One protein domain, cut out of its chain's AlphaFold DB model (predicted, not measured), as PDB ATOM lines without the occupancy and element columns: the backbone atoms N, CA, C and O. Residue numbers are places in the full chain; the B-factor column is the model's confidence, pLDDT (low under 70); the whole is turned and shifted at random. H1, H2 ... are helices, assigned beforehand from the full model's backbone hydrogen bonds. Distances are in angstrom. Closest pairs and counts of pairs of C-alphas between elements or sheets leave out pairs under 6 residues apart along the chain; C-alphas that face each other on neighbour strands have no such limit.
ATOM      1  N   SER A 337     -31.394 -32.602  28.149       94.44
ATOM      2  CA  SER A 337     -31.787 -33.269  26.899       94.44
ATOM      3  C   SER A 337     -33.228 -33.790  26.936       94.44
ATOM      4  O   SER A 337     -34.054 -33.370  26.131       94.44
ATOM      5  N   GLU A 338     -33.570 -34.577  27.959       95.25
ATOM      6  CA  GLU A 338     -34.935 -35.055  28.253       95.25
ATOM      7  C   GLU A 338     -35.980 -33.928  28.302       95.25
ATOM      8  O   GLU A 338     -37.137 -34.122  27.950       95.25
ATOM      9  N   LYS A 339     -35.582 -32.744  28.789       95.38
ATOM     10  CA  LYS A 339     -36.468 -31.589  29.001       95.38
ATOM     11  C   LYS A 339     -36.540 -30.696  27.765       95.38
ATOM     12  O   LYS A 339     -37.536 -30.011  27.592       95.38
ATOM     13  N   LEU A 340     -35.514 -30.716  26.914       93.12
ATOM     14  CA  LEU A 340     -35.492 -30.079  25.594       93.12
ATOM     15  C   LEU A 340     -36.310 -30.865  24.556       93.12
ATOM     16  O   LEU A 340     -36.675 -30.295  23.535       93.12
ATOM     17  N   ALA A 341     -36.618 -32.137  24.833       94.31
ATOM     18  CA  ALA A 341     -37.557 -32.959  24.068       94.31
ATOM     19  C   ALA A 341     -39.036 -32.777  24.483       94.31
ATOM     20  O   ALA A 341     -39.915 -33.378  23.872       94.31
ATOM     21  N   LEU A 342     -39.330 -31.967  25.511       95.25
ATOM     22  CA  LEU A 342     -40.706 -31.604  25.868       95.25
ATOM     23  C   LEU A 342     -41.220 -30.544  24.892       95.25
ATOM     24  O   LEU A 342     -40.593 -29.497  24.747       95.25
ATOM     25  N   GLU A 343     -42.382 -30.768  24.285       93.88
ATOM     26  CA  GLU A 343     -43.000 -29.799  23.377       93.88
ATOM     27  C   GLU A 343     -44.112 -28.966  24.047       93.88
ATOM     28  O   GLU A 343     -44.701 -29.330  25.069       93.88
ATOM     29  N   GLY A 344     -44.421 -27.817  23.436       93.31
ATOM     30  CA  GLY A 344     -45.606 -27.011  23.743       93.31
ATOM     31  C   GLY A 344     -45.742 -26.607  25.216       93.31
ATOM     32  O   GLY A 344     -44.840 -26.015  25.810       93.31
ATOM     33  N   GLU A 345     -46.904 -26.896  25.810       94.81
ATOM     34  CA  GLU A 345     -47.208 -26.481  27.183       94.81
ATOM     35  C   GLU A 345     -46.294 -27.124  28.238       94.81
ATOM     36  O   GLU A 345     -46.143 -26.574  29.330       94.81
ATOM     37  N   GLU A 346     -45.721 -28.301  27.973       95.94
ATOM     38  CA  GLU A 346     -44.886 -29.006  28.954       95.94
ATOM     39  C   GLU A 346     -43.534 -28.314  29.122       95.94
ATOM     40  O   GLU A 346     -43.069 -28.125  30.252       95.94
ATOM     41  N   TRP A 347     -42.979 -27.804  28.019       95.50
ATOM     42  CA  TRP A 347     -41.835 -26.900  28.031       95.50
ATOM     43  C   TRP A 347     -42.126 -25.598  28.785       95.50
ATOM     44  O   TRP A 347     -41.319 -25.180  29.617       95.50
ATOM     45  N   GLU A 348     -43.288 -24.967  28.574       94.50
ATOM     46  CA  GLU A 348     -43.651 -23.740  29.300       94.50
ATOM     47  C   GLU A 348     -43.806 -23.984  30.811       94.50
ATOM     48  O   GLU A 348     -43.282 -23.215  31.625       94.50
ATOM     49  N   LYS A 349     -44.453 -25.090  31.206       95.94
ATOM     50  CA  LYS A 349     -44.594 -25.515  32.613       95.94
ATOM     51  C   LYS A 349     -43.232 -25.833  33.242       95.94
ATOM     52  O   LYS A 349     -42.981 -25.450  34.391       95.94
ATOM     53  N   PHE A 350     -42.329 -26.480  32.499       96.31
ATOM     54  CA  PHE A 350     -40.944 -26.692  32.918       96.31
ATOM     55  C   PHE A 350     -40.204 -25.360  33.100       96.31
ATOM     56  O   PHE A 350     -39.650 -25.124  34.175       96.31
ATOM     57  N   LEU A 351     -40.242 -24.460  32.111       95.38
ATOM     58  CA  LEU A 351     -39.595 -23.150  32.179       95.38
ATOM     59  C   LEU A 351     -40.112 -22.305  33.346       95.38
ATOM     60  O   LEU A 351     -39.302 -21.671  34.024       95.38
ATOM     61  N   GLU A 352     -41.418 -22.293  33.631       94.94
ATOM     62  CA  GLU A 352     -41.944 -21.511  34.755       94.94
ATOM     63  C   GLU A 352     -41.479 -22.067  36.110       94.94
ATOM     64  O   GLU A 352     -41.112 -21.299  37.006       94.94
ATOM     65  N   LYS A 353     -41.424 -23.399  36.251       94.94
ATOM     66  CA  LYS A 353     -40.864 -24.076  37.430       94.94
ATOM     67  C   LYS A 353     -39.364 -23.785  37.569       94.94
ATOM     68  O   LYS A 353     -38.913 -23.419  38.652       94.94
ATOM     69  N   PHE A 354     -38.613 -23.864  36.471       95.62
ATOM     70  CA  PHE A 354     -37.162 -23.668  36.425       95.62
ATOM     71  C   PHE A 354     -36.744 -22.210  36.690       95.62
ATOM     72  O   PHE A 354     -35.799 -21.953  37.432       95.62
ATOM     73  N   ASN A 355     -37.496 -21.229  36.182       94.50
ATOM     74  CA  ASN A 355     -37.288 -19.792  36.428       94.50
ATOM     75  C   ASN A 355     -37.439 -19.398  37.914       94.50
ATOM     76  O   ASN A 355     -36.999 -18.324  38.329       94.50
ATOM     77  N   ARG A 356     -38.076 -20.253  38.727       92.25
ATOM     78  CA  ARG A 356     -38.230 -20.063  40.178       92.25
ATOM     79  C   ARG A 356     -37.073 -20.670  40.986       92.25
ATOM     80  O   ARG A 356     -36.850 -20.213  42.105       92.25
ATOM     81  N   SER A 357     -36.352 -21.655  40.444       88.94
ATOM     82  CA  SER A 357     -35.287 -22.401  41.138       88.94
ATOM     83  C   SER A 357     -33.864 -22.077  40.676       88.94
ATOM     84  O   SER A 357     -32.930 -22.269  41.449       88.94
ATOM     85  N   SER A 358     -33.687 -21.633  39.430       90.38
ATOM     86  CA  SER A 358     -32.418 -21.807  38.707       90.38
ATOM     87  C   SER A 358     -31.780 -20.504  38.224       90.38
ATOM     88  O   SER A 358     -32.404 -19.438  38.190       90.38
ATOM     89  N   ASP A 359     -30.518 -20.596  37.801       92.56
ATOM     90  CA  ASP A 359     -29.773 -19.462  37.265       92.56
ATOM     91  C   ASP A 359     -30.358 -18.898  35.965       92.56
ATOM     92  O   ASP A 359     -30.791 -19.592  35.044       92.56
ATOM     93  N   LYS A 360     -30.284 -17.572  35.844       92.50
ATOM     94  CA  LYS A 360     -30.777 -16.831  34.671       92.50
ATOM     95  C   LYS A 360     -29.923 -17.018  33.422       92.50
ATOM     96  O   LYS A 360     -30.275 -16.495  32.369       92.50
ATOM     97  N   GLU A 361     -28.777 -17.674  33.550       91.50
ATOM     98  CA  GLU A 361     -27.853 -17.930  32.447       91.50
ATOM     99  C   GLU A 361     -28.104 -19.324  31.865       91.50
ATOM    100  O   GLU A 361     -28.279 -19.433  30.653       91.50
ATOM    101  N   THR A 362     -28.339 -20.341  32.705       92.62
ATOM    102  CA  THR A 362     -28.847 -21.645  32.245       92.62
ATOM    103  C   THR A 362     -30.238 -21.516  31.623       92.62
ATOM    104  O   THR A 362     -30.453 -22.051  30.542       92.62
ATOM    105  N   LEU A 363     -31.153 -20.712  32.186       93.62
ATOM    106  CA  LEU A 363     -32.467 -20.453  31.568       93.62
ATOM    107  C   LEU A 363     -32.375 -19.765  30.188       93.62
ATOM    108  O   LEU A 363     -33.218 -20.005  29.322       93.62
ATOM    109  N   LYS A 364     -31.358 -18.922  29.952       92.50
ATOM    110  CA  LYS A 364     -31.093 -18.357  28.614       92.50
ATOM    111  C   LYS A 364     -30.522 -19.402  27.666       92.50
ATOM    112  O   LYS A 364     -30.918 -19.423  26.510       92.50
ATOM    113  N   HIS A 365     -29.603 -20.245  28.138       92.75
ATOM    114  CA  HIS A 365     -29.060 -21.331  27.324       92.75
ATOM    115  C   HIS A 365     -30.178 -22.301  26.928       92.75
ATOM    116  O   HIS A 365     -30.310 -22.582  25.748       92.75
ATOM    117  N   LEU A 366     -31.071 -22.675  27.847       94.62
ATOM    118  CA  LEU A 366     -32.248 -23.504  27.566       94.62
ATOM    119  C   LEU A 366     -33.211 -22.873  26.547       94.62
ATOM    120  O   LEU A 366     -33.572 -23.527  25.576       94.62
ATOM    121  N   ASN A 367     -33.570 -21.591  26.694       94.12
ATOM    122  CA  ASN A 367     -34.396 -20.892  25.692       94.12
ATOM    123  C   ASN A 367     -33.715 -20.763  24.317       94.12
ATOM    124  O   ASN A 367     -34.399 -20.706  23.299       94.12
ATOM    125  N   ASN A 368     -32.381 -20.708  24.273       93.50
ATOM    126  CA  ASN A 368     -31.639 -20.724  23.017       93.50
ATOM    127  C   ASN A 368     -31.576 -22.141  22.419       93.50
ATOM    128  O   ASN A 368     -31.752 -22.283  21.218       93.50
ATOM    129  N   LEU A 369     -31.365 -23.183  23.230       93.75
ATOM    130  CA  LEU A 369     -31.309 -24.584  22.790       93.75
ATOM    131  C   LEU A 369     -32.673 -25.079  22.268       93.75
ATOM    132  O   LEU A 369     -32.719 -25.810  21.291       93.75
ATOM    133  N   HIS A 370     -33.792 -24.607  22.826       93.56
ATOM    134  CA  HIS A 370     -35.135 -24.883  22.287       93.56
ATOM    135  C   HIS A 370     -35.453 -24.072  21.000       93.56
ATOM    136  O   HIS A 370     -36.509 -24.233  20.391       93.56
ATOM    137  N   ASN A 371     -34.570 -23.179  20.535       93.25
ATOM    138  CA  ASN A 371     -34.756 -22.500  19.249       93.25
ATOM    139  C   ASN A 371     -34.070 -23.300  18.120       93.25
ATOM    140  O   ASN A 371     -32.835 -23.317  18.063       93.25
ATOM    141  N   PRO A 372     -34.814 -23.897  17.165       88.81
ATOM    142  CA  PRO A 372     -34.224 -24.739  16.124       88.81
ATOM    143  C   PRO A 372     -33.218 -23.983  15.241       88.81
ATOM    144  O   PRO A 372     -32.182 -24.538  14.884       88.81
ATOM    145  N   GLN A 373     -33.430 -22.687  14.976       91.81
ATOM    146  CA  GLN A 373     -32.474 -21.872  14.207       91.81
ATOM    147  C   GLN A 373     -31.146 -21.668  14.953       91.81
ATOM    148  O   GLN A 373     -30.086 -21.540  14.335       91.81
ATOM    149  N   PHE A 374     -31.184 -21.637  16.289       91.75
ATOM    150  CA  PHE A 374     -29.979 -21.572  17.110       91.75
ATOM    151  C   PHE A 374     -29.280 -22.935  17.172       91.75
ATOM    152  O   PHE A 374     -28.052 -22.976  17.087       91.75
ATOM    153  N   MET A 375     -30.035 -24.036  17.239       87.81
ATOM    154  CA  MET A 375     -29.487 -25.396  17.181       87.81
ATOM    155  C   MET A 375     -28.821 -25.701  15.843       87.81
ATOM    156  O   MET A 375     -27.680 -26.150  15.833       87.81
ATOM    157  N   GLU A 376     -29.437 -25.360  14.709       90.94
ATOM    158  CA  GLU A 376     -28.778 -25.446  13.399       90.94
ATOM    159  C   GLU A 376     -27.472 -24.636  13.366       90.94
ATOM    160  O   GLU A 376     -26.444 -25.116  12.881       90.94
ATOM    161  N   ALA A 377     -27.472 -23.423  13.930       89.62
ATOM    162  CA  ALA A 377     -26.281 -22.582  14.019       89.62
ATOM    163  C   ALA A 377     -25.220 -23.122  15.001       89.62
ATOM    164  O   ALA A 377     -24.028 -22.873  14.801       89.62
ATOM    165  N   ALA A 378     -25.609 -23.854  16.048       88.00
ATOM    166  CA  ALA A 378     -24.708 -24.557  16.961       88.00
ATOM    167  C   ALA A 378     -24.114 -25.806  16.294       88.00
ATOM    168  O   ALA A 378     -22.896 -25.914  16.191       88.00
ATOM    169  N   ILE A 379     -24.938 -26.679  15.710       89.00
ATOM    170  CA  ILE A 379     -24.518 -27.872  14.956       89.00
ATOM    171  C   ILE A 379     -23.588 -27.486  13.795       89.00
ATOM    172  O   ILE A 379     -22.564 -28.131  13.573       89.00
ATOM    173  N   LYS A 380     -23.880 -26.393  13.079       91.81
ATOM    174  CA  LYS A 380     -23.015 -25.863  12.013       91.81
ATOM    175  C   LYS A 380     -21.674 -25.336  12.541       91.81
ATOM    176  O   LYS A 380     -20.672 -25.451  11.836       91.81
ATOM    177  N   ARG A 381     -21.628 -24.799  13.768       86.44
ATOM    178  CA  ARG A 381     -20.377 -24.426  14.454       86.44
ATOM    179  C   ARG A 381     -19.612 -25.655  14.944       86.44
ATOM    180  O   ARG A 381     -18.451 -25.763  14.572       86.44
ATOM    181  N   ARG A 382     -20.257 -26.620  15.618       85.56
ATOM    182  CA  ARG A 382     -19.664 -27.925  15.986       85.56
ATOM    183  C   ARG A 382     -19.037 -28.607  14.767       85.56
ATOM    184  O   ARG A 382     -17.861 -28.939  14.799       85.56
ATOM    185  N   ARG A 383     -19.762 -28.712  13.644       89.12
ATOM    186  CA  ARG A 383     -19.237 -29.265  12.376       89.12
ATOM    187  C   ARG A 383     -18.050 -28.470  11.815       89.12
ATOM    188  O   ARG A 383     -17.118 -29.078  11.304       89.12
ATOM    189  N   LYS A 384     -18.046 -27.133  11.916       89.00
ATOM    190  CA  LYS A 384     -16.912 -26.296  11.476       89.00
ATOM    191  C   LYS A 384     -15.691 -26.430  12.401       89.00
ATOM    192  O   LYS A 384     -14.573 -26.394  11.901       89.00
ATOM    193  N   ALA A 385     -15.896 -26.580  13.709       84.56
ATOM    194  CA  ALA A 385     -14.837 -26.817  14.687       84.56
ATOM    195  C   ALA A 385     -14.241 -28.222  14.519       84.56
ATOM    196  O   ALA A 385     -13.041 -28.346  14.306       84.56
ATOM    197  N   ALA A 386     -15.078 -29.263  14.462       84.38
ATOM    198  CA  ALA A 386     -14.655 -30.629  14.156       84.38
ATOM    199  C   ALA A 386     -13.881 -30.712  12.827       84.38
ATOM    200  O   ALA A 386     -12.858 -31.379  12.760       84.38
ATOM    201  N   ALA A 387     -14.283 -29.961  11.794       85.62
ATOM    202  CA  ALA A 387     -13.550 -29.877  10.527       85.62
ATOM    203  C   ALA A 387     -12.206 -29.104  10.587       85.62
ATOM    204  O   ALA A 387     -11.480 -29.110   9.590       85.62
ATOM    205  N   LYS A 388     -11.861 -28.447  11.713       81.56
ATOM    206  CA  LYS A 388     -10.479 -28.022  12.014       81.56
ATOM    207  C   LYS A 388      -9.650 -29.222  12.506       81.56
ATOM    208  O   LYS A 388      -8.562 -29.437  11.990       81.56
ATOM    209  N   TYR A 389     -10.178 -29.990  13.465       70.94
ATOM    210  CA  TYR A 389      -9.464 -31.079  14.152       70.94
ATOM    211  C   TYR A 389      -9.332 -32.365  13.319       70.94
ATOM    212  O   TYR A 389      -8.233 -32.882  13.163       70.94
ATOM    213  N   HIS A 390     -10.416 -32.813  12.674       57.91
ATOM    214  CA  HIS A 390     -10.531 -34.084  11.929       57.91
ATOM    215  C   HIS A 390      -9.667 -34.156  10.640       57.91
ATOM    216  O   HIS A 390      -9.892 -34.986   9.759       57.91
ATOM    217  N   LYS A 391      -8.684 -33.264  10.495       59.28
ATOM    218  CA  LYS A 391      -7.657 -33.263   9.446       59.28
ATOM    219  C   LYS A 391      -6.280 -33.738   9.928       59.28
ATOM    220  O   LYS A 391      -5.346 -33.687   9.139       59.28
ATOM    221  N   LEU A 392      -6.142 -34.142  11.192       55.53
ATOM    222  CA  LEU A 392      -4.848 -34.504  11.785       55.53
ATOM    223  C   LEU A 392      -4.766 -35.963  12.261       55.53
ATOM    224  O   LEU A 392      -3.686 -36.536  12.231       55.53
TER     225      LEU A 392
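AT A GLANCE: This is residues 337 to 392 of the 1069 residues of an uncharacterized protein of Amorphotheca resinae ATCC 22711 (UniProt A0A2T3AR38). A loose helical hairpin of H2 and H3, with the short H1 near its open end, makes a small body, and the long H4 turns off from the end of H3 as an arm whose residues 379 to 389 stick out, followed by the tail 390 to 392. The arm makes most of the length. The printed part has 56 residues with four named helices, H1, H2, H3 and H4 in that order, and no named strand: all helix. It is loose, with a radius of gyration of the C-alphas of 14.6 A and spans of 46 by 22 by 17 A.

IN THESE COORDINATES: H1 is residues 337 to 340, beginning at C-alpha 337 at (-31.787, -33.269, 26.899). H2, residues 344 to 357, is 20.7 A long; H3 is residues 362 to 369. H4, residues 372 to 389, is 25.6 A long and ends at C-alpha 389 at (-9.464, -31.079, 14.152).

HOW THE PARTS SIT: H1 only just touches residues 347 to 350 of H2, with 3 pairs of C-alphas within 8 A; the closest, Lys 339 and Trp 347, are 7.2 A apart. H2 and H3 form a hairpin, a shallow tilt of 22 degrees, opposite ways. They only just touch, with 3 such pairs, the closest C-alphas being Asn 355 and Leu 363 at 6.9 A. H3 and H4 touch only at the corner, only just, with 3 pairs, the closest C-alphas being Leu 369 and Met 375 at 6.0 A; they are about perpendicular at 88 degrees. H4 is apart from H1 and H2. Every O i to N i+4 pair is within hydrogen-bond range in H3 and H4, and 8 of 10 in H2; H1 is too short for one.

THE WHOLE: The C-alphas of Arg 356 and Leu 392, the two farthest apart, are 46.1 A apart. The printed part has no cut, and its three links are tight. Residues 390 to 392 have pLDDT under 70.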